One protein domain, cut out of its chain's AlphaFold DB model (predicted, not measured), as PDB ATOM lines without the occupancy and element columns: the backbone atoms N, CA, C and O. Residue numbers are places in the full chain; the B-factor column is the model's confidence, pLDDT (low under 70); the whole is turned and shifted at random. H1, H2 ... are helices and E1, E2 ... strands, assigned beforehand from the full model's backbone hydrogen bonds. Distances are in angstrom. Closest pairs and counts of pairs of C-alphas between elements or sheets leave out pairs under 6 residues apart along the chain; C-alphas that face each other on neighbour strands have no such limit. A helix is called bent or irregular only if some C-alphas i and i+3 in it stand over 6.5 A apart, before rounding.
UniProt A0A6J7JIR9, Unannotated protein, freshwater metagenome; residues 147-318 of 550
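AT A GLANCE: This is residues 147 to 318 of the 550 residues of the protein "Unannotated protein" of freshwater metagenome (UniProt A0A6J7JIR9). A four-stranded parallel sheet makes the middle of three layers, with H3 covering one face and H5 and H6 side by side over the other. The long H1 runs side by side with H3 and only grazes the sheet near E2, while H2 stands crosswise to both. There are 172 printed residues, with six named helices and four named strands in the order H1 H2 E1 H3 E2 H4 H5 E3 H6 E4; the class is mixed, and the sheet's order is E1 E4 E3 E2. The whole is compact, with a radius of gyration of the C-alphas of 15.3 A and spans of 41 by 39 by 28 A.

HOW THE PARTS SIT: H1, residues 154 to 176, touches H3, residues 213 to 230, at a shallow tilt of 21 degrees, opposite ways, closest at the C-alphas of Glu 155 and Ala 229, 5.2 A. H2, residues 180 to 193, is about perpendicular to H3 at 88 degrees and touches it, closest at the C-alphas of Gly 191 and Glu 219, 6.1 A. E1, residues 202 to 206, is parallel to E4, residues 300 to 305, with N 205 and O 303 2.7 A apart. E4 is parallel to E3, residues 267 to 272, with N 300 and O 267 2.8 A apart. E3 is parallel to E2, residues 236 to 241, with N 270 and O 238 2.8 A apart. H3 is on the sheet at a height of 8.3 A, over E4 and E3. On the opposite face, H5, residues 250 to 265, lies over E3 and E2 at 9.1 A, and H6, residues 279 to 295, over E4 at 9.9 A. H5 and H6 touch at a shallow tilt of 10 degrees, the same way, closest at the C-alphas of Leu 250 and Leu 285, 5.9 A. H4, residues 242 to 246, touches H6, closest at the C-alphas of Val 246 and Asp 281, 6.5 A. E2, H4 H5, E3 and E3, H6, E4 are strand-helix-strand units, parallel neighbour strands joined through helices, and E1, H3, E2 is a split one, with E4 and E3 between its strands; the three crossovers are right-handed. Every O i to N i+4 pair is within hydrogen-bond range in H3, H4 and H6, against 17 of 19 in H1, 5 of 10 in H2 and 7 of 12 in H5.

IN THESE COORDINATES: H1 begins at C-alpha 154 (249.462, 230.759, 250.930) and is 34.0 A long; H2 is 19.3 A, H3 26.1 A, H5 17.5 A and H6 24.3 A. H1, H2 and H5 are irregular: C-alphas 172 and 175 are 7.0 A apart, 182 and 185 7.7 A, and 257 and 260 9.6 A, with a kink of 101 degrees in H5 near residue 257. E4 is 16.7 A long and ends at C-alpha 305 (270.143, 229.926, 272.973).

THE WHOLE: The two C-alphas farthest apart, of Gly 177 and Gly 295, are 42.9 A apart. The printed part has no cut and no long link. Residues 306 to 318 hold no named element, but residues 317 to 318 pair, parallel, with residues 204 to 205 of E1. The mean pLDDT of the printed part is 89.5; residues 147 to 151, 190 to 192 and 260 to 262 are under 70.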
ATOM      1  N   GLY A 147     244.951 222.469 262.328       60.81
ATOM      2  CA  GLY A 147     246.096 223.363 262.176       60.81
ATOM      3  C   GLY A 147     245.959 224.294 260.967       60.81
ATOM      4  O   GLY A 147     245.018 224.225 260.176       60.81
ATOM      5  N   TYR A 148     246.946 225.169 260.768       61.44
ATOM      6  CA  TYR A 148     246.924 226.183 259.707       61.44
ATOM      7  C   TYR A 148     246.930 225.586 258.295       61.44
ATOM      8  O   TYR A 148     246.654 226.320 257.347       61.44
ATOM      9  N   ALA A 149     247.232 224.287 258.157       56.50
ATOM     10  CA  ALA A 149     247.406 223.531 256.919       56.50
ATOM     11  C   ALA A 149     246.159 223.419 256.029       56.50
ATOM     12  O   ALA A 149     246.280 223.576 254.813       56.50
ATOM     13  N   GLY A 150     244.981 223.185 256.607       58.28
ATOM     14  CA  GLY A 150     243.773 222.840 255.857       58.28
ATOM     15  C   GLY A 150     242.837 224.027 255.643       58.28
ATOM     16  O   GLY A 150     241.867 224.172 256.374       58.28
ATOM     17  N   GLY A 151     243.089 224.876 254.641       68.31
ATOM     18  CA  GLY A 151     242.042 225.777 254.119       68.31
ATOM     19  C   GLY A 151     242.397 227.254 253.952       68.31
ATOM     20  O   GLY A 151     241.607 227.985 253.362       68.31
ATOM     21  N   MET A 152     243.568 227.707 254.406       77.12
ATOM     22  CA  MET A 152     244.061 229.055 254.082       77.12
ATOM     23  C   MET A 152     244.925 229.027 252.823       77.12
ATOM     24  O   MET A 152     245.792 228.160 252.688       77.12
ATOM     25  N   SER A 153     244.731 230.007 251.935       83.44
ATOM     26  CA  SER A 153     245.659 230.248 250.829       83.44
ATOM     27  C   SER A 153     247.061 230.580 251.365       83.44
ATOM     28  O   SER A 153     247.223 231.004 252.517       83.44
ATOM     29  N   ALA A 154     248.098 230.397 250.541       84.38
ATOM     30  CA  ALA A 154     249.462 230.759 250.930       84.38
ATOM     31  C   ALA A 154     249.578 232.257 251.277       84.38
ATOM     32  O   ALA A 154     250.238 232.611 252.254       84.38
ATOM     33  N   GLU A 155     248.868 233.113 250.539       87.62
ATOM     34  CA  GLU A 155     248.810 234.561 250.763       87.62
ATOM     35  C   GLU A 155     248.145 234.912 252.100       87.62
ATOM     36  O   GLU A 155     248.725 235.646 252.905       87.62
ATOM     37  N   ASP A 156     246.969 234.343 252.391       84.56
ATOM     38  CA  ASP A 156     246.257 234.595 253.650       84.56
ATOM     39  C   ASP A 156     247.059 234.095 254.851       84.56
ATOM     40  O   ASP A 156     247.143 234.768 255.887       84.56
ATOM     41  N   ARG A 157     247.690 232.921 254.717       85.94
ATOM     42  CA  ARG A 157     248.551 232.374 255.766       85.94
ATOM     43  C   ARG A 157     249.770 233.265 255.986       85.94
ATOM     44  O   ARG A 157     250.108 233.549 257.135       85.94
ATOM     45  N   ALA A 158     250.408 233.750 254.922       91.00
ATOM     46  CA  ALA A 158     251.531 234.673 255.037       91.00
ATOM     47  C   ALA A 158     251.123 235.992 255.711       91.00
ATOM     48  O   ALA A 158     251.829 236.477 256.600       91.00
ATOM     49  N   LEU A 159     249.960 236.546 255.355       87.94
ATOM     50  CA  LEU A 159     249.412 237.743 255.990       87.94
ATOM     51  C   LEU A 159     249.192 237.527 257.493       87.94
ATOM     52  O   LEU A 159     249.589 238.365 258.308       87.94
ATOM     53  N   TRP A 160     248.597 236.396 257.874       85.94
ATOM     54  CA  TRP A 160     248.372 236.034 259.272       85.94
ATOM     55  C   TRP A 160     249.687 235.851 260.050       85.94
ATOM     56  O   TRP A 160     249.859 236.442 261.122       85.94
ATOM     57  N   LEU A 161     250.664 235.129 259.487       90.44
ATOM     58  CA  LEU A 161     251.998 234.971 260.084       90.44
ATOM     59  C   LEU A 161     252.712 236.320 260.251       90.44
ATOM     60  O   LEU A 161     253.340 236.571 261.285       90.44
ATOM     61  N   GLY A 162     252.570 237.225 259.279       92.00
ATOM     62  CA  GLY A 162     253.089 238.592 259.356       92.00
ATOM     63  C   GLY A 162     252.463 239.406 260.496       92.00
ATOM     64  O   GLY A 162     253.174 240.111 261.225       92.00
ATOM     65  N   ARG A 163     251.147 239.275 260.714       88.25
ATOM     66  CA  ARG A 163     250.452 239.906 261.854       88.25
ATOM     67  C   ARG A 163     250.966 239.376 263.188       88.25
ATOM     68  O   ARG A 163     251.262 240.181 264.070       88.25
ATOM     69  N   ARG A 164     251.151 238.059 263.327       89.88
ATOM     70  CA  ARG A 164     251.705 237.456 264.556       89.88
ATOM     71  C   ARG A 164     253.133 237.887 264.837       89.88
ATOM     72  O   ARG A 164     253.447 238.215 265.975       89.88
ATOM     73  N   SER A 165     253.970 237.951 263.806       92.94
ATOM     74  CA  SER A 165     255.325 238.497 263.928       92.94
ATOM     75  C   SER A 165     255.309 239.935 264.458       92.94
ATOM     76  O   SER A 165     256.050 240.291 265.374       92.94
ATOM     77  N   THR A 166     254.392 240.756 263.943       90.56
ATOM     78  CA  THR A 166     254.227 242.147 264.385       90.56
ATOM     79  C   THR A 166     253.721 242.228 265.828       90.56
ATOM     80  O   THR A 166     254.205 243.058 266.595       90.56
ATOM     81  N   ALA A 167     252.791 241.353 266.220       88.31
ATOM     82  CA  ALA A 167     252.293 241.265 267.589       88.31
ATOM     83  C   ALA A 167     253.407 240.887 268.580       88.31
ATOM     84  O   ALA A 167     253.601 241.605 269.556       88.31
ATOM     85  N   ARG A 168     254.218 239.859 268.282       91.69
ATOM     86  CA  ARG A 168     255.371 239.481 269.120       91.69
ATOM     87  C   ARG A 168     256.360 240.630 269.294       91.69
ATOM     88  O   ARG A 168     256.803 240.904 270.407       91.69
ATOM     89  N   ARG A 169     256.694 241.334 268.205       92.50
ATOM     90  CA  ARG A 169     257.586 242.502 268.265       92.50
ATOM     91  C   ARG A 169     256.980 243.623 269.116       92.50
ATOM     92  O   ARG A 169     257.697 244.219 269.914       92.50
ATOM     93  N   ARG A 170     255.674 243.883 268.990       91.50
ATOM     94  CA  ARG A 170     254.960 244.859 269.830       91.50
ATOM     95  C   ARG A 170     255.042 244.492 271.307       91.50
ATOM     96  O   ARG A 170     255.394 245.357 272.102       91.50
ATOM     97  N   ASP A 171     254.787 243.238 271.660       90.00
ATOM     98  CA  ASP A 171     254.851 242.781 273.051       90.00
ATOM     99  C   ASP A 171     256.258 242.979 273.633       90.00
ATOM    100  O   ASP A 171     256.400 243.547 274.714       90.00
ATOM    101  N   ARG A 172     257.310 242.636 272.875       92.38
ATOM    102  CA  ARG A 172     258.711 242.855 273.285       92.38
ATOM    103  C   ARG A 172     259.074 244.335 273.455       92.38
ATOM    104  O   ARG A 172     259.913 244.662 274.293       92.38
ATOM    105  N   LEU A 173     258.474 245.229 272.666       93.81
ATOM    106  CA  LEU A 173     258.734 246.675 272.704       93.81
ATOM    107  C   LEU A 173     257.844 247.436 273.703       93.81
ATOM    108  O   LEU A 173     258.177 248.558 274.104       93.81
ATOM    109  N   ALA A 174     256.746 246.828 274.154       90.38
ATOM    110  CA  ALA A 174     255.780 247.448 275.053       90.38
ATOM    111  C   ALA A 174     256.384 247.958 276.381       90.38
ATOM    112  O   ALA A 174     256.032 249.079 276.768       90.38
ATOM    113  N   PRO A 175     257.325 247.247 277.045       90.38
ATOM    114  CA  PRO A 175     257.995 247.736 278.256       90.38
ATOM    115  C   PRO A 175     258.744 249.059 278.064       90.38
ATOM    116  O   PRO A 175     258.803 249.887 278.969       90.38
ATOM    117  N   PHE A 176     259.270 249.303 276.863       92.94
ATOM    118  CA  PHE A 176     259.958 250.551 276.528       92.94
ATOM    119  C   PHE A 176     258.978 251.678 276.172       92.94
ATOM    120  O   PHE A 176     259.370 252.841 276.058       92.94
ATOM    121  N   GLY A 177     257.690 251.366 275.994       90.56
ATOM    122  CA  GLY A 177     256.698 252.278 275.426       90.56
ATOM    123  C   GLY A 177     257.069 252.709 274.012       90.56
ATOM    124  O   GLY A 177     257.061 253.904 273.733       90.56
ATOM    125  N   ILE A 178     257.488 251.760 273.178       92.44
ATOM    126  CA  ILE A 178     257.866 251.985 271.782       92.44
ATOM    127  C   ILE A 178     256.868 251.233 270.904       92.44
ATOM    128  O   ILE A 178     256.606 250.054 271.142       92.44
ATOM    129  N   GLU A 179     256.339 251.896 269.880       88.94
ATOM    130  CA  GLU A 179     255.558 251.218 268.843       88.94
ATOM    131  C   GLU A 179     256.502 250.605 267.789       88.94
ATOM    132  O   GLU A 179     257.504 251.238 267.435       88.94
ATOM    133  N   PRO A 180     256.226 249.393 267.266       88.25
ATOM    134  CA  PRO A 180     257.112 248.712 266.317       88.25
ATOM    135  C   PRO A 180     257.511 249.549 265.102       88.25
ATOM    136  O   PRO A 180     258.628 249.425 264.602       88.25
ATOM    137  N   GLU A 181     256.609 250.404 264.628       88.38
ATOM    138  CA  GLU A 181     256.809 251.259 263.465       88.38
ATOM    139  C   GLU A 181     257.924 252.285 263.711       88.38
ATOM    140  O   GLU A 181     258.733 252.518 262.811       88.38
ATOM    141  N   GLN A 182     258.033 252.811 264.938       88.06
ATOM    142  CA  GLN A 182     259.017 253.827 265.330       88.06
ATOM    143  C   GLN A 182     260.462 253.338 265.155       88.06
ATOM    144  O   GLN A 182     261.336 254.099 264.751       88.06
ATOM    145  N   VAL A 183     260.708 252.062 265.451       89.06
ATOM    146  CA  VAL A 183     262.049 251.457 265.423       89.06
ATOM    147  C   VAL A 183     262.233 250.477 264.269       89.06
ATOM    148  O   VAL A 183     263.280 249.850 264.162       89.06
ATOM    149  N   SER A 184     261.242 250.333 263.386       84.62
ATOM    150  CA  SER A 184     261.262 249.348 262.298       84.62
ATOM    151  C   SER A 184     262.492 249.481 261.390       84.62
ATOM    152  O   SER A 184     263.151 248.480 261.110       84.62
ATOM    153  N   GLY A 185     262.846 250.710 260.997       83.44
ATOM    154  CA  GLY A 185     264.036 250.995 260.190       83.44
ATOM    155  C   GLY A 185     265.348 250.695 260.920       83.44
ATOM    156  O   GLY A 185     266.260 250.123 260.330       83.44
ATOM    157  N   SER A 186     265.428 251.006 262.216       84.81
ATOM    158  CA  SER A 186     266.618 250.744 263.037       84.81
ATOM    159  C   SER A 186     266.787 249.259 263.352       84.81
ATOM    160  O   SER A 186     267.896 248.739 263.319       84.81
ATOM    161  N   LEU A 187     265.696 248.534 263.610       81.69
ATOM    162  CA  LEU A 187     265.737 247.088 263.833       81.69
ATOM    163  C   LEU A 187     266.076 246.318 262.552       81.69
ATOM    164  O   LEU A 187     266.702 245.264 262.626       81.69
ATOM    165  N   ALA A 188     265.771 246.865 261.371       75.50
ATOM    166  CA  ALA A 188     266.238 246.293 260.109       75.50
ATOM    167  C   ALA A 188     267.778 246.281 259.987       75.50
ATOM    168  O   ALA A 188     268.316 245.480 259.220       75.50
ATOM    169  N   LEU A 189     268.505 247.093 260.772       71.25
ATOM    170  CA  LEU A 189     269.971 247.030 260.860       71.25
ATOM    171  C   LEU A 189     270.444 245.720 261.500       71.25
ATOM    172  O   LEU A 189     271.409 245.126 261.023       71.25
ATOM    173  N   VAL A 190     269.703 245.193 262.483       67.19
ATOM    174  CA  VAL A 190     269.917 243.829 263.003       67.19
ATOM    175  C   VAL A 190     269.716 242.806 261.877       67.19
ATOM    176  O   VAL A 190     270.469 241.840 261.760       67.19
ATOM    177  N   GLY A 191     268.777 243.078 260.967       60.22
ATOM    178  CA  GLY A 191     268.517 242.293 259.761       60.22
ATOM    179  C   GLY A 191     269.645 242.285 258.713       60.22
ATOM    180  O   GLY A 191     269.652 241.419 257.833       60.22
ATOM    181  N   ARG A 192     270.628 243.196 258.782       69.56
ATOM    182  CA  ARG A 192     271.840 243.122 257.934       69.56
ATOM    183  C   ARG A 192     272.745 241.957 258.324       69.56
ATOM    184  O   ARG A 192     273.551 241.518 257.515       69.56
ATOM    185  N   ARG A 193     272.593 241.463 259.552       75.06
ATOM    186  CA  ARG A 193     273.409 240.408 260.156       75.06
ATOM    187  C   ARG A 193     272.652 239.083 260.247       75.06
ATOM    188  O   ARG A 193     272.964 238.266 261.106       75.06
ATOM    189  N   LEU A 194     271.618 238.891 259.419       85.69
ATOM    190  CA  LEU A 194     270.889 237.628 259.424       85.69
ATOM    191  C   LEU A 194     271.813 236.485 259.013       85.69
ATOM    192  O   LEU A 194     272.501 236.611 257.997       85.69
ATOM    193  N   PRO A 195     271.800 235.373 259.758       88.69
ATOM    194  CA  PRO A 195     272.567 234.211 259.377       88.69
ATOM    195  C   PRO A 195     272.004 233.586 258.109       88.69
ATOM    196  O   PRO A 195     270.788 233.575 257.883       88.69
ATOM    197  N   ASP A 196     272.906 233.025 257.310       90.62
ATOM    198  CA  ASP A 196     272.515 232.103 256.260       90.62
ATOM    199  C   ASP A 196     272.171 230.745 256.882       90.62
ATOM    200  O   ASP A 196     272.952 230.161 257.639       90.62
ATOM    201  N   VAL A 197     270.967 230.268 256.586       95.38
ATOM    202  CA  VAL A 197     270.447 228.985 257.062       95.38
ATOM    203  C   VAL A 197     269.990 228.231 255.821       95.38
ATOM    204  O   VAL A 197     268.846 228.416 255.387       95.38
ATOM    205  N   PRO A 198     270.886 227.451 255.193       94.94
ATOM    206  CA  PRO A 198     270.541 226.747 253.973       94.94
ATOM    207  C   PRO A 198     269.469 225.677 254.246       94.94
ATOM    208  O   PRO A 198     269.320 225.217 255.385       94.94
ATOM    209  N   PRO A 199     268.711 225.261 253.216       95.38
ATOM    210  CA  PRO A 199     267.901 224.049 253.295       95.38
ATOM    211  C   PRO A 199     268.767 222.864 253.741       95.38
ATOM    212  O   PRO A 199     269.939 222.779 253.372       95.38
ATOM    213  N   GLY A 200     268.222 221.983 254.575       95.75
ATOM    214  CA  GLY A 200     268.961 220.848 255.117       95.75
ATOM    215  C   GLY A 200     269.845 221.194 256.322       95.75
ATOM    216  O   GLY A 200     270.598 220.335 256.773       95.75
ATOM    217  N   ALA A 201     269.763 222.413 256.874       96.56
ATOM    218  CA  ALA A 201     270.581 222.826 258.017       96.56
ATOM    219  C   ALA A 201     269.784 223.183 259.280       96.56
ATOM    220  O   ALA A 201     268.703 223.780 259.240       96.56
ATOM    221  N   VAL A 202     270.404 222.876 260.422       97.31
ATOM    222  CA  VAL A 202     270.058 223.417 261.737       97.31
ATOM    223  C   VAL A 202     271.166 224.377 262.145       97.31
ATOM    224  O   VAL A 202     272.338 224.011 262.150       97.31
ATOM    225  N   ARG A 203     270.802 225.607 262.496       97.69
ATOM    226  CA  ARG A 203     271.739 226.635 262.947       97.69
ATOM    227  C   ARG A 203     271.335 227.163 264.317       97.69
ATOM    228  O   ARG A 203     270.153 227.392 264.574       97.69
ATOM    229  N   LEU A 204     272.316 227.366 265.190       97.25
ATOM    230  CA  LEU A 204     272.134 227.825 266.561       97.25
ATOM    231  C   LEU A 204     272.739 229.217 266.748       97.25
ATOM    232  O   LEU A 204     273.951 229.394 266.750       97.25
ATOM    233  N   VAL A 205     271.879 230.201 266.975       96.12
ATOM    234  CA  VAL A 205     272.253 231.571 267.310       96.12
ATOM    235  C   VAL A 205     272.527 231.679 268.806       96.12
ATOM    236  O   VAL A 205     271.619 231.534 269.635       96.12
ATOM    237  N   ILE A 206     273.771 231.990 269.151       94.25
ATOM    238  CA  ILE A 206     274.245 232.133 270.524       94.25
ATOM    239  C   ILE A 206     274.507 233.600 270.850       94.25
ATOM    240  O   ILE A 206     275.048 234.376 270.065       94.25
ATOM    241  N   GLY A 207     274.110 234.004 272.052       91.12
ATOM    242  CA  GLY A 207     274.385 235.343 272.554       91.12
ATOM    243  C   GLY A 207     273.900 235.554 273.980       91.12
ATOM    244  O   GLY A 207     273.057 234.807 274.497       91.12
ATOM    245  N   GLY A 208     274.418 236.603 274.617       87.75
ATOM    246  CA  GLY A 208     273.980 237.052 275.938       87.75
ATOM    247  C   GLY A 208     272.498 237.446 275.986       87.75
ATOM    248  O   GLY A 208     271.789 237.491 274.975       87.75
ATOM    249  N   TYR A 209     271.980 237.722 277.180       85.50
ATOM    250  CA  TYR A 209     270.644 238.316 277.289       85.50
ATOM    251  C   TYR A 209     270.666 239.720 276.665       85.50
ATOM    252  O   TYR A 209     271.679 240.412 276.692       85.50
ATOM    253  N   GLY A 210     269.551 240.128 276.063       89.69
ATOM    254  CA  GLY A 210     269.444 241.449 275.445       89.69
ATOM    255  C   GLY A 210     270.265 241.657 274.164       89.69
ATOM    256  O   GLY A 210     270.158 242.728 273.573       89.69
ATOM    257  N   SER A 211     271.015 240.649 273.694       91.56
ATOM    258  CA  SER A 211     271.850 240.736 272.485       91.56
ATOM    259  C   SER A 211     271.059 240.787 271.171       91.56
ATOM    260  O   SER A 211     271.639 241.025 270.122       91.56
ATOM    261  N   GLY A 212     269.739 240.573 271.209       92.31
ATOM    262  CA  GLY A 212     268.882 240.619 270.020       92.31
ATOM    263  C   GLY A 212     268.635 239.272 269.336       92.31
ATOM    264  O   GLY A 212     268.108 239.272 268.230       92.31
ATOM    265  N   LYS A 213     268.939 238.130 269.979       93.56
ATOM    266  CA  LYS A 213     268.659 236.779 269.438       93.56
ATOM    267  C   LYS A 213     267.241 236.617 268.896       93.56
ATOM    268  O   LYS A 213     267.065 236.311 267.721       93.56
ATOM    269  N   SER A 214     266.242 236.890 269.732       94.25
ATOM    270  CA  SER A 214     264.836 236.771 269.344       94.25
ATOM    271  C   SER A 214     264.475 237.697 268.186       94.25
ATOM    272  O   SER A 214     263.635 237.348 267.371       94.25
ATOM    273  N   GLU A 215     265.117 238.865 268.073       93.25
ATOM    274  CA  GLU A 215     264.859 239.806 266.980       93.25
ATOM    275  C   GLU A 215     265.520 239.368 265.667       93.25
ATOM    276  O   GLU A 215     264.914 239.485 264.605       93.25
ATOM    277  N   MET A 216     266.721 238.794 265.735       93.19
ATOM    278  CA  MET A 216     267.388 238.180 264.586       93.19
ATOM    279  C   MET A 216     266.555 237.026 264.019       93.19
ATOM    280  O   MET A 216     266.314 236.963 262.816       93.19
ATOM    281  N   VAL A 217     266.056 236.145 264.887       94.75
ATOM    282  CA  VAL A 217     265.202 235.029 264.463       94.75
ATOM    283  C   VAL A 217     263.826 235.508 264.002       94.75
ATOM    284  O   VAL A 217     263.286 234.960 263.042       94.75
ATOM    285  N   GLU A 218     263.277 236.573 264.596       94.31
ATOM    286  CA  GLU A 218     262.043 237.215 264.117       94.31
ATOM    287  C   GLU A 218     262.198 237.731 262.689       94.31
ATOM    288  O   GLU A 218     261.333 237.496 261.845       94.31
ATOM    289  N   GLU A 219     263.303 238.409 262.396       93.81
ATOM    290  CA  GLU A 219     263.552 238.950 261.068       93.81
ATOM    291  C   GLU A 219     263.836 237.838 260.041       93.81
ATOM    292  O   GLU A 219     263.333 237.902 258.916       93.81
ATOM    293  N   TRP A 220     264.520 236.757 260.434       95.56
ATOM    294  CA  TRP A 220     264.643 235.550 259.605       95.56
ATOM    295  C   TRP A 220     263.274 234.929 259.291       95.56
ATOM    296  O   TRP A 220     262.957 234.675 258.126       95.56
ATOM    297  N   HIS A 221     262.412 234.779 260.301       96.25
ATOM    298  CA  HIS A 221     261.046 234.283 260.128       96.25
ATOM    299  C   HIS A 221     260.227 235.197 259.204       96.25
ATOM    300  O   HIS A 221     259.527 234.712 258.319       96.25
ATOM    301  N   ARG A 222     260.334 236.526 259.337       94.31
ATOM    302  CA  ARG A 222     259.650 237.480 258.444       94.31
ATOM    303  C   ARG A 222     260.081 237.324 256.988       94.31
ATOM    304  O   ARG A 222     259.220 237.348 256.108       94.31
ATOM    305  N   ARG A 223     261.374 237.116 256.718       94.25
ATOM    306  CA  ARG A 223     261.852 236.814 255.358       94.25
ATOM    307  C   ARG A 223     261.328 235.473 254.855       94.25
ATOM    308  O   ARG A 223     260.958 235.371 253.689       94.25
ATOM    309  N   ALA A 224     261.242 234.456 255.713       95.75
ATOM    310  CA  ALA A 224     260.618 233.183 255.356       95.75
ATOM    311  C   ALA A 224     259.129 233.357 254.991       95.75
ATOM    312  O   ALA A 224     258.705 232.848 253.959       95.75
ATOM    313  N   VAL A 225     258.370 234.162 255.744       95.88
ATOM    314  CA  VAL A 225     256.973 234.529 255.426       95.88
ATOM    315  C   VAL A 225     256.855 235.230 254.072       95.88
ATOM    316  O   VAL A 225     255.982 234.886 253.280       95.88
ATOM    317  N   GLN A 226     257.742 236.181 253.773       94.56
ATOM    318  CA  GLN A 226     257.750 236.876 252.479       94.56
ATOM    319  C   GLN A 226     258.077 235.936 251.311       94.56
ATOM    320  O   GLN A 226     257.426 236.002 250.268       94.56
ATOM    321  N   ARG A 227     259.055 235.036 251.482       94.81
ATOM    322  CA  ARG A 227     259.379 234.007 250.480       94.81
ATOM    323  C   ARG A 227     258.198 233.067 250.255       94.81
ATOM    324  O   ARG A 227     257.833 232.832 249.112       94.81
ATOM    325  N   TYR A 228     257.558 232.615 251.330       94.25
ATOM    326  CA  TYR A 228     256.375 231.758 251.266       94.25
ATOM    327  C   TYR A 228     255.203 232.407 250.518       94.25
ATOM    328  O   TYR A 228     254.526 231.741 249.742       94.25
ATOM    329  N   ALA A 229     254.994 233.715 250.692       93.00
ATOM    330  CA  ALA A 229     253.952 234.453 249.978       93.00
ATOM    331  C   ALA A 229     254.223 234.607 248.472       93.00
ATOM    332  O   ALA A 229     253.290 234.736 247.692       93.00
ATOM    333  N   SER A 230     255.496 234.657 248.070       93.19
ATOM    334  CA  SER A 230     255.908 235.049 246.713       93.19
ATOM    335  C   SER A 230     256.409 233.893 245.849       93.19
ATOM    336  O   SER A 230     256.512 234.045 244.634       93.19
ATOM    337  N   SER A 231     256.745 232.750 246.450       93.19
ATOM    338  CA  SER A 231     257.406 231.633 245.772       93.19
ATOM    339  C   SER A 231     256.610 230.344 245.940       93.19
ATOM    340  O   SER A 231     256.439 229.838 247.050       93.19
ATOM    341  N   VAL A 232     256.157 229.776 244.820       88.69
ATOM    342  CA  VAL A 232     255.486 228.470 244.805       88.69
ATOM    343  C   VAL A 232     256.452 227.399 245.314       88.69
ATOM    344  O   VAL A 232     257.581 227.302 244.842       88.69
ATOM    345  N   GLY A 233     256.008 226.597 246.282       88.50
ATOM    346  CA  GLY A 233     256.813 225.517 246.861       88.50
ATOM    347  C   GLY A 233     257.865 225.966 247.880       88.50
ATOM    348  O   GLY A 233     258.675 225.142 248.297       88.50
ATOM    349  N   ALA A 234     257.872 227.239 248.296       93.25
ATOM    350  CA  ALA A 234     258.718 227.669 249.404       93.25
ATOM    351  C   ALA A 234     258.332 226.954 250.720       93.25
ATOM    352  O   ALA A 234     257.140 226.717 250.953       93.25
ATOM    353  N   PRO A 235     259.311 226.657 251.600       94.19
ATOM    354  CA  PRO A 235     259.039 226.008 252.877       94.19
ATOM    355  C   PRO A 235     258.086 226.819 253.745       94.19
ATOM    356  O   PRO A 235     258.137 228.052 253.762       94.19
ATOM    357  N   LEU A 236     257.239 226.123 254.498       93.88
ATOM    358  CA  LEU A 236     256.248 226.744 255.366       93.88
ATOM    359  C   LEU A 236     256.941 227.426 256.563       93.88
ATOM    360  O   LEU A 236     257.623 226.741 257.331       93.88
ATOM    361  N   PRO A 237     256.789 228.750 256.759       96.06
ATOM    362  CA  PRO A 237     257.378 229.431 257.901       96.06
ATOM    363  C   PRO A 237     256.638 229.071 259.185       96.06
ATOM    364  O   PRO A 237     255.414 229.191 259.263       96.06
ATOM    365  N   VAL A 238     257.398 228.661 260.196       95.38
ATOM    366  CA  VAL A 238     256.880 228.263 261.506       95.38
ATOM    367  C   VAL A 238     257.648 228.994 262.601       95.38
ATOM    368  O   VAL A 238     258.872 229.087 262.554       95.38
ATOM    369  N   TRP A 239     256.931 229.498 263.605       96.19
ATOM    370  CA  TRP A 239     257.513 230.101 264.804       96.19
ATOM    371  C   TRP A 239     257.103 229.313 266.041       96.19
ATOM    372  O   TRP A 239     255.908 229.154 266.315       96.19
ATOM    373  N   LEU A 240     258.088 228.896 266.832       95.56
ATOM    374  CA  LEU A 240     257.889 228.225 268.108       95.56
ATOM    375  C   LEU A 240     258.752 228.862 269.196       95.56
ATOM    376  O   LEU A 240     259.915 229.188 268.987       95.56
ATOM    377  N   HIS A 241     258.175 228.987 270.388       93.81
ATOM    378  CA  HIS A 241     258.951 229.189 271.607       93.81
ATOM    379  C   HIS A 241     259.335 227.823 272.170       93.81
ATOM    380  O   HIS A 241     258.484 226.930 272.227       93.81
ATOM    381  N   ALA A 242     260.572 227.665 272.640       94.94
ATOM    382  CA  ALA A 242     261.045 226.410 273.220       94.94
ATOM    383  C   ALA A 242     260.132 225.933 274.360       94.94
ATOM    384  O   ALA A 242     259.702 224.784 274.352       94.94
ATOM    385  N   ARG A 243     259.722 226.842 275.261       90.69
ATOM    386  CA  ARG A 243     258.779 226.553 276.362       90.69
ATOM    387  C   ARG A 243     257.483 225.887 275.888       90.69
ATOM    388  O   ARG A 243     256.983 224.979 276.540       90.69
ATOM    389  N   ALA A 244     256.947 226.323 274.747       88.19
ATOM    390  CA  ALA A 244     255.728 225.754 274.180       88.19
ATOM    391  C   ALA A 244     255.980 224.393 273.508       88.19
ATOM    392  O   ALA A 244     255.119 223.520 273.549       88.19
ATOM    393  N   ALA A 245     257.163 224.197 272.919       92.25
ATOM    394  CA  ALA A 245     257.518 222.959 272.229       92.25
ATOM    395  C   ALA A 245     257.775 221.780 273.190       92.25
ATOM    396  O   ALA A 245     257.516 220.632 272.833       92.25
ATOM    397  N   VAL A 246     258.226 222.036 274.424       90.69
ATOM    398  CA  VAL A 246     258.526 220.968 275.402       90.69
ATOM    399  C   VAL A 246     257.290 220.164 275.811       90.69
ATOM    400  O   VAL A 246     257.395 218.957 276.018       90.69
ATOM    401  N   ALA A 247     256.103 220.779 275.868       83.75
ATOM    402  CA  ALA A 247     254.874 220.139 276.363       83.75
ATOM    403  C   ALA A 247     254.432 218.887 275.567       83.75
ATOM    404  O   ALA A 247     253.548 218.147 276.000       83.75
ATOM    405  N   GLY A 248     255.055 218.608 274.420       84.12
ATOM    406  CA  GLY A 248     254.846 217.364 273.689       84.12
ATOM    407  C   GLY A 248     255.951 216.957 272.722       84.12
ATOM    408  O   GLY A 248     255.713 216.049 271.926       84.12
ATOM    409  N   GLY A 249     257.111 217.613 272.780       91.81
ATOM    410  CA  GLY A 249     258.180 217.472 271.796       91.81
ATOM    411  C   GLY A 249     257.965 218.343 270.556       91.81
ATOM    412  O   GLY A 249     256.852 218.811 270.270       91.81
ATOM    413  N   LEU A 250     259.043 218.552 269.798       94.38
ATOM    414  CA  LEU A 250     259.021 219.465 268.656       94.38
ATOM    415  C   LEU A 250     258.095 218.969 267.541       94.38
ATOM    416  O   LEU A 250     257.372 219.765 266.948       94.38
ATOM    417  N   GLU A 251     258.072 217.661 267.283       90.38
ATOM    418  CA  GLU A 251     257.231 217.067 266.240       90.38
ATOM    419  C   GLU A 251     255.743 217.313 266.505       90.38
ATOM    420  O   GLU A 251     255.015 217.743 265.612       90.38
ATOM    421  N   ARG A 252     255.287 217.132 267.753       89.38
ATOM    422  CA  ARG A 252     253.897 217.423 268.130       89.38
ATOM    423  C   ARG A 252     253.588 218.912 268.008       89.38
ATOM    424  O   ARG A 252     252.513 219.265 267.528       89.38
ATOM    425  N   ALA A 253     254.517 219.778 268.417       91.31
ATOM    426  CA  ALA A 253     254.356 221.223 268.292       91.31
ATOM    427  C   ALA A 253     254.228 221.650 266.819       91.31
ATOM    428  O   ALA A 253     253.327 222.417 266.477       91.31
ATOM    429  N   LEU A 254     255.059 221.096 265.934       90.31
ATOM    430  CA  LEU A 254     254.951 221.300 264.491       90.31
ATOM    431  C   LEU A 254     253.615 220.774 263.968       90.31
ATOM    432  O   LEU A 254     252.861 221.533 263.369       90.31
ATOM    433  N   HIS A 255     253.268 219.520 264.258       85.94
ATOM    434  CA  HIS A 255     252.020 218.919 263.793       85.94
ATOM    435  C   HIS A 255     250.786 219.720 264.232       85.94
ATOM    436  O   HIS A 255     249.865 219.904 263.444       85.94
ATOM    437  N   SER A 256     250.791 220.279 265.446       83.00
ATOM    438  CA  SER A 256     249.693 221.128 265.922       83.00
ATOM    439  C   SER A 256     249.538 222.432 265.130       83.00
ATOM    440  O   SER A 256     248.425 222.921 264.977       83.00
ATOM    441  N   GLN A 257     250.630 222.984 264.585       82.00
ATOM    442  CA  GLN A 257     250.565 224.191 263.760       82.00
ATOM    443  C   GLN A 257     250.299 223.880 262.287       82.00
ATOM    444  O   GLN A 257     249.577 224.619 261.624       82.00
ATOM    445  N   ILE A 258     250.893 222.822 261.742       80.75
ATOM    446  CA  ILE A 258     250.957 222.617 260.288       80.75
ATOM    447  C   ILE A 258     250.357 221.292 259.814       80.75
ATOM    448  O   ILE A 258     250.481 220.958 258.638       80.75
ATOM    449  N   GLY A 259     249.703 220.536 260.694       75.56
ATOM    450  CA  GLY A 259     249.032 219.285 260.352       75.56
ATOM    451  C   GLY A 259     249.950 218.285 259.637       75.56
ATOM    452  O   GLY A 259     251.126 218.123 259.979       75.56
ATOM    453  N   SER A 260     249.412 217.594 258.630       69.50
ATOM    454  CA  SER A 260     250.136 216.601 257.819       69.50
ATOM    455  C   SER A 260     250.973 217.194 256.673       69.50
ATOM    456  O   SER A 260     251.727 216.458 256.039       69.50
ATOM    457  N   THR A 261     250.897 218.506 256.417       69.06
ATOM    458  CA  THR A 261     251.537 219.183 255.264       69.06
ATOM    459  C   THR A 261     253.070 219.210 255.335       69.06
ATOM    460  O   THR A 261     253.737 219.518 254.352       69.06
ATOM    461  N   LEU A 262     253.645 218.831 256.478       68.56
ATOM    462  CA  LEU A 262     255.086 218.824 256.744       68.56
ATOM    463  C   LEU A 262     255.892 218.075 255.667       68.56
ATOM    464  O   LEU A 262     256.955 218.543 255.275       68.56
ATOM    465  N   ARG A 263     255.359 216.961 255.145       70.19
ATOM    466  CA  ARG A 263     256.027 216.143 254.113       70.19
ATOM    467  C   ARG A 263     255.950 216.731 252.700       70.19
ATOM    468  O   ARG A 263     256.715 216.333 251.828       70.19
ATOM    469  N   GLU A 264     255.020 217.646 252.442       76.19
ATOM    470  CA  GLU A 264     254.746 218.138 251.088       76.19
ATOM    471  C   GLU A 264     255.573 219.376 250.739       76.19
ATOM    472  O   GLU A 264     256.007 219.505 249.593       76.19
ATOM    473  N   THR A 265     255.845 220.258 251.704       82.62
ATOM    474  CA  THR A 265     256.458 221.574 251.446       82.62
ATOM    475  C   THR A 265     257.736 221.863 252.235       82.62
ATOM    476  O   THR A 265     258.418 222.833 251.910       82.62
ATOM    477  N   GLY A 266     258.101 221.041 253.225       91.75
ATOM    478  CA  GLY A 266     259.187 221.346 254.163       91.75
ATOM    479  C   GLY A 266     258.872 222.547 255.070       91.75
ATOM    480  O   GLY A 266     257.846 223.223 254.923       91.75
ATOM    481  N   VAL A 267     259.755 222.839 256.031       94.94
ATOM    482  CA  VAL A 267     259.537 223.912 257.023       94.94
ATOM    483  C   VAL A 267     260.716 224.869 257.165       94.94
ATOM    484  O   VAL A 267     261.868 224.461 257.210       94.94
ATOM    485  N   SER A 268     260.438 226.164 257.298       97.19
ATOM    486  CA  SER A 268     261.396 227.155 257.807       97.19
ATOM    487  C   SER A 268     261.051 227.455 259.262       97.19
ATOM    488  O   SER A 268     260.221 228.322 259.545       97.19
ATOM    489  N   LEU A 269     261.651 226.705 260.185       97.62
ATOM    490  CA  LEU A 269     261.344 226.765 261.612       97.62
ATOM    491  C   LEU A 269     262.259 227.747 262.352       97.62
ATOM    492  O   LEU A 269     263.471 227.568 262.420       97.62
ATOM    493  N   ALA A 270     261.648 228.741 262.983       98.06
ATOM    494  CA  ALA A 270     262.253 229.596 263.991       98.06
ATOM    495  C   ALA A 270     261.908 229.059 265.389       98.06
ATOM    496  O   ALA A 270     260.739 229.092 265.782       98.06
ATOM    497  N   LEU A 271     262.907 228.580 266.136       97.94
ATOM    498  CA  LEU A 271     262.754 228.082 267.507       97.94
ATOM    499  C   LEU A 271     263.476 229.008 268.497       97.94
ATOM    500  O   LEU A 271     264.701 228.988 268.614       97.94
ATOM    501  N   ASP A 272     262.718 229.824 269.224       97.06
ATOM    502  CA  ASP A 272     263.267 230.841 270.125       97.06
ATOM    503  C   ASP A 272     263.315 230.358 271.586       97.06
ATOM    504  O   ASP A 272     262.324 229.852 272.118       97.06
ATOM    505  N   GLY A 273     264.459 230.560 272.243       95.06
ATOM    506  CA  GLY A 273     264.621 230.492 273.692       95.06
ATOM    507  C   GLY A 273     264.964 229.114 274.250       95.06
ATOM    508  O   GLY A 273     264.408 228.738 275.278       95.06
ATOM    509  N   LEU A 274     265.883 228.344 273.644       95.50
ATOM    510  CA  LEU A 274     266.315 227.064 274.244       95.50
ATOM    511  C   LEU A 274     266.894 227.230 275.658       95.50
ATOM    512  O   LEU A 274     266.860 226.293 276.448       95.50
ATOM    513  N   ASP A 275     267.433 228.403 275.996       92.50
ATOM    514  CA  ASP A 275     267.920 228.705 277.347       92.50
ATOM    515  C   ASP A 275     266.818 228.906 278.391       92.50
ATOM    516  O   ASP A 275     267.127 229.076 279.573       92.50
ATOM    517  N   GLU A 276     265.559 228.895 277.964       91.25
ATOM    518  CA  GLU A 276     264.390 229.092 278.812       91.25
ATOM    519  C   GLU A 276     263.718 227.786 279.256       91.25
ATOM    520  O   GLU A 276     262.705 227.833 279.954       91.25
ATOM    521  N   VAL A 277     264.265 226.641 278.851       91.12
ATOM    522  CA  VAL A 277     263.830 225.307 279.275       91.12
ATOM    523  C   VAL A 277     264.980 224.572 279.962       91.12
ATOM    524  O   VAL A 277     266.135 225.017 279.939       91.12
ATOM    525  N   ASP A 278     264.669 223.452 280.606       88.75
ATOM    526  CA  ASP A 278     265.665 222.632 281.285       88.75
ATOM    527  C   ASP A 278     266.665 222.072 280.252       88.75
ATOM    528  O   ASP A 278     266.319 221.820 279.099       88.75
ATOM    529  N   ALA A 279     267.929 221.862 280.640       88.69
ATOM    530  CA  ALA A 279     268.985 221.488 279.687       88.69
ATOM    531  C   ALA A 279     268.672 220.193 278.908       88.69
ATOM    532  O   ALA A 279     268.928 220.117 277.709       88.69
ATOM    533  N   ALA A 280     268.064 219.205 279.572       90.88
ATOM    534  CA  ALA A 280     267.645 217.959 278.934       90.88
ATOM    535  C   ALA A 280     266.576 218.190 277.852       90.88
ATOM    536  O   ALA A 280     266.651 217.592 276.777       90.88
ATOM    537  N   ASP A 281     265.625 219.091 278.111       93.19
ATOM    538  CA  ASP A 281     264.587 219.465 277.151       93.19
ATOM    539  C   ASP A 281     265.178 220.267 275.990       93.19
ATOM    540  O   ASP A 281     264.833 220.032 274.834       93.19
ATOM    541  N   ALA A 282     266.122 221.171 276.267       95.00
ATOM    542  CA  ALA A 282     266.828 221.924 275.233       95.00
ATOM    543  C   ALA A 282     267.600 220.997 274.279       95.00
ATOM    544  O   ALA A 282     267.539 221.164 273.059       95.00
ATOM    545  N   GLU A 283     268.296 219.991 274.817       95.56
ATOM    546  CA  GLU A 283     268.971 218.972 274.013       95.56
ATOM    547  C   GLU A 283     267.987 218.098 273.230       95.56
ATOM    548  O   GLU A 283     268.265 217.752 272.081       95.56
ATOM    549  N   ALA A 284     266.850 217.734 273.827       96.06
ATOM    550  CA  ALA A 284     265.806 216.978 273.141       96.06
ATOM    551  C   ALA A 284     265.247 217.766 271.951       96.06
ATOM    552  O   ALA A 284     265.248 217.251 270.838       96.06
ATOM    553  N   LEU A 285     264.899 219.040 272.144       97.56
ATOM    554  CA  LEU A 285     264.426 219.913 271.068       97.56
ATOM    555  C   LEU A 285     265.467 220.095 269.954       97.56
ATOM    556  O   LEU A 285     265.107 220.111 268.778       97.56
ATOM    557  N   LEU A 286     266.754 220.207 270.295       97.31
ATOM    558  CA  LEU A 286     267.830 220.287 269.303       97.31
ATOM    559  C   LEU A 286     267.974 218.983 268.503       97.31
ATOM    560  O   LEU A 286     268.177 219.025 267.287       97.31
ATOM    561  N   ARG A 287     267.872 217.821 269.162       96.75
ATOM    562  CA  ARG A 287     267.865 216.521 268.475       96.75
ATOM    563  C   ARG A 287     266.656 216.397 267.556       96.75
ATOM    564  O   ARG A 287     266.839 216.051 266.391       96.75
ATOM    565  N   ASP A 288     265.468 216.749 268.032       96.75
ATOM    566  CA  ASP A 288     264.249 216.711 267.223       96.75
ATOM    567  C   ASP A 288     264.360 217.641 266.006       96.75
ATOM    568  O   ASP A 288     263.978 217.263 264.903       96.75
ATOM    569  N   ALA A 289     264.942 218.835 266.164       96.94
ATOM    570  CA  ALA A 289     265.169 219.759 265.052       96.94
ATOM    571  C   ALA A 289     266.058 219.145 263.961       96.94
ATOM    572  O   ALA A 289     265.779 219.301 262.772       96.94
ATOM    573  N   ARG A 290     267.101 218.402 264.351       96.31
ATOM    574  CA  ARG A 290     267.953 217.662 263.407       96.31
ATOM    575  C   ARG A 290     267.189 216.541 262.710       96.31
ATOM    576  O   ARG A 290     267.377 216.353 261.514       96.31
ATOM    577  N   VAL A 291     266.309 215.838 263.423       95.12
ATOM    578  CA  VAL A 291     265.436 214.809 262.832       95.12
ATOM    579  C   VAL A 291     264.472 215.423 261.812       95.12
ATOM    580  O   VAL A 291     264.322 214.876 260.724       95.12
ATOM    581  N   VAL A 292     263.874 216.582 262.113       93.25
ATOM    582  CA  VAL A 292     262.988 217.311 261.186       93.25
ATOM    583  C   VAL A 292     263.716 217.661 259.889       93.25
ATOM    584  O   VAL A 292     263.195 217.415 258.805       93.25
ATOM    585  N   VAL A 293     264.931 218.199 259.993       95.00
ATOM    586  CA  VAL A 293     265.743 218.578 258.828       95.00
ATOM    587  C   VAL A 293     266.226 217.358 258.041       95.00
ATOM    588  O   VAL A 293     266.178 217.369 256.816       95.00
ATOM    589  N   ALA A 294     266.632 216.284 258.720       94.06
ATOM    590  CA  ALA A 294     267.017 215.035 258.062       94.06
ATOM    591  C   ALA A 294     265.834 214.342 257.358       94.06
ATOM    592  O   ALA A 294     266.042 213.563 256.432       94.06
ATOM    593  N   GLY A 295     264.599 214.605 257.801       91.50
ATOM    594  CA  GLY A 295     263.381 214.061 257.202       91.50
ATOM    595  C   GLY A 295     262.916 214.773 255.926       91.50
ATOM    596  O   GLY A 295     262.185 214.166 255.146       91.50
ATOM    597  N   ASP A 296     263.315 216.030 255.702       91.12
ATOM    598  CA  ASP A 296     263.026 216.792 254.477       91.12
ATOM    599  C   ASP A 296     264.120 217.844 254.236       91.12
ATOM    600  O   ASP A 296     264.197 218.843 254.952       91.12
ATOM    601  N   GLU A 297     264.922 217.655 253.183       91.19
ATOM    602  CA  GLU A 297     266.050 218.527 252.812       91.19
ATOM    603  C   GLU A 297     265.641 219.973 252.490       91.19
ATOM    604  O   GLU A 297     266.480 220.873 252.491       91.19
ATOM    605  N   ARG A 298     264.356 220.246 252.238       94.12
ATOM    606  CA  ARG A 298     263.851 221.620 252.059       94.12
ATOM    607  C   ARG A 298     263.694 222.351 253.389       94.12
ATOM    608  O   ARG A 298     263.547 223.577 253.405       94.12
ATOM    609  N   SER A 299     263.707 221.619 254.499       96.31
ATOM    610  CA  SER A 299     263.528 222.180 255.828       96.31
ATOM    611  C   SER A 299     264.799 222.854 256.328       96.31
ATOM    612  O   SER A 299     265.911 222.388 256.104       96.31
ATOM    613  N   SER A 300     264.633 223.961 257.036       97.56
ATOM    614  CA  SER A 300     265.707 224.687 257.710       97.56
ATOM    615  C   SER A 300     265.240 225.113 259.093       97.56
ATOM    616  O   SER A 300     264.076 225.478 259.285       97.56
ATOM    617  N   VAL A 301     266.144 225.053 260.068       98.06
ATOM    618  CA  VAL A 301     265.833 225.407 261.456       98.06
ATOM    619  C   VAL A 301     266.837 226.427 261.966       98.06
ATOM    620  O   VAL A 301     268.044 226.187 261.947       98.06
ATOM    621  N   LEU A 302     266.328 227.546 262.469       98.12
ATOM    622  CA  LEU A 302     267.103 228.548 263.181       98.12
ATOM    623  C   LEU A 302     266.677 228.578 264.645       98.12
ATOM    624  O   LEU A 302     265.512 228.825 264.962       98.12
ATOM    625  N   ILE A 303     267.630 228.328 265.533       98.19
ATOM    626  CA  ILE A 303     267.399 228.167 266.965       98.19
ATOM    627  C   ILE A 303     268.118 229.278 267.727       98.19
ATOM    628  O   ILE A 303     269.228 229.638 267.350       98.19
ATOM    629  N   THR A 304     267.551 229.798 268.817       97.38
ATOM    630  CA  THR A 304     268.284 230.693 269.732       97.38
ATOM    631  C   THR A 304     268.606 230.025 271.062       97.38
ATOM    632  O   THR A 304     267.809 229.256 271.605       97.38
ATOM    633  N   SER A 305     269.779 230.337 271.617       95.69
ATOM    634  CA  SER A 305     270.143 229.926 272.973       95.69
ATOM    635  C   SER A 305     271.195 230.839 273.610       95.69
ATOM    636  O   SER A 305     271.794 231.704 272.967       95.69
ATOM    637  N   ARG A 306     271.442 230.649 274.908       91.56
ATOM    638  CA  ARG A 306     272.619 231.189 275.600       91.56
ATOM    639  C   ARG A 306     273.777 230.207 275.510       91.56
ATOM    640  O   ARG A 306     273.596 228.994 275.440       91.56
ATOM    641  N   LEU A 307     274.983 230.756 275.601       87.31
ATOM    642  CA  LEU A 307     276.205 229.967 275.613       87.31
ATOM    643  C   LEU A 307     276.190 228.951 276.766       87.31
ATOM    644  O   LEU A 307     275.913 229.307 277.916       87.31
ATOM    645  N   GLY A 308     276.524 227.698 276.457       85.12
ATOM    646  CA  GLY A 308     276.635 226.615 277.439       85.12
ATOM    647  C   GLY A 308     275.305 226.008 277.897       85.12
ATOM    648  O   GLY A 308     275.265 225.374 278.951       85.12
ATOM    649  N   VAL A 309     274.210 226.226 277.162       88.38
ATOM    650  CA  VAL A 309     272.940 225.504 277.382       88.38
ATOM    651  C   VAL A 309     272.948 224.168 276.644       88.38
ATOM    652  O   VAL A 309     272.622 223.152 277.243       88.38
ATOM    653  N   VAL A 310     273.350 224.182 275.375       91.75
ATOM    654  CA  VAL A 310     273.540 223.004 274.521       91.75
ATOM    655  C   VAL A 310     274.909 223.091 273.854       91.75
ATOM    656  O   VAL A 310     275.473 224.182 273.731       91.75
ATOM    657  N   SER A 311     275.447 221.949 273.431       89.06
ATOM    658  CA  SER A 311     276.682 221.873 272.651       89.06
ATOM    659  C   SER A 311     276.359 221.495 271.209       89.06
ATOM    660  O   SER A 311     275.635 220.532 270.952       89.06
ATOM    661  N   VAL A 312     276.889 222.275 270.272       89.94
ATOM    662  CA  VAL A 312     276.792 222.038 268.830       89.94
ATOM    663  C   VAL A 312     278.190 222.094 268.213       89.94
ATOM    664  O   VAL A 312     279.088 222.692 268.812       89.94
ATOM    665  N   PRO A 313     278.402 221.468 267.044       91.31
ATOM    666  CA  PRO A 313     279.590 221.718 266.237       91.31
ATOM    667  C   PRO A 313     279.740 223.211 265.921       91.31
ATOM    668  O   PRO A 313     278.743 223.924 265.788       91.31
ATOM    669  N   GLN A 314     280.979 223.685 265.787       88.69
ATOM    670  CA  GLN A 314     281.270 225.108 265.583       88.69
ATOM    671  C   GLN A 314     280.651 225.640 264.278       88.69
ATOM    672  O   GLN A 314     280.267 226.801 264.206       88.69
ATOM    673  N   GLU A 315     280.512 224.794 263.257       89.94
ATOM    674  CA  GLU A 315     279.873 225.121 261.980       89.94
ATOM    675  C   GLU A 315     278.356 225.364 262.075       89.94
ATOM    676  O   GLU A 315     277.786 226.027 261.207       89.94
ATOM    677  N   ASP A 316     277.706 224.846 263.120       91.81
ATOM    678  CA  ASP A 316     276.286 225.067 263.396       91.81
ATOM    679  C   ASP A 316     276.064 226.283 264.308       91.81
ATOM    680  O   ASP A 316     274.928 226.741 264.450       91.81
ATOM    681  N   GLU A 317     277.125 226.809 264.922       93.94
ATOM    682  CA  GLU A 317     277.081 227.918 265.871       93.94
ATOM    683  C   GLU A 317     277.235 229.274 265.172       93.94
ATOM    684  O   GLU A 317     278.162 229.515 264.399       93.94
ATOM    685  N   ILE A 318     276.332 230.201 265.485       93.88
ATOM    686  CA  ILE A 318     276.396 231.596 265.053       93.88
ATOM    687  C   ILE A 318     276.412 232.471 266.296       93.88
ATOM    688  O   ILE A 318     275.392 232.647 266.965       93.88
TER     689      ILE A 318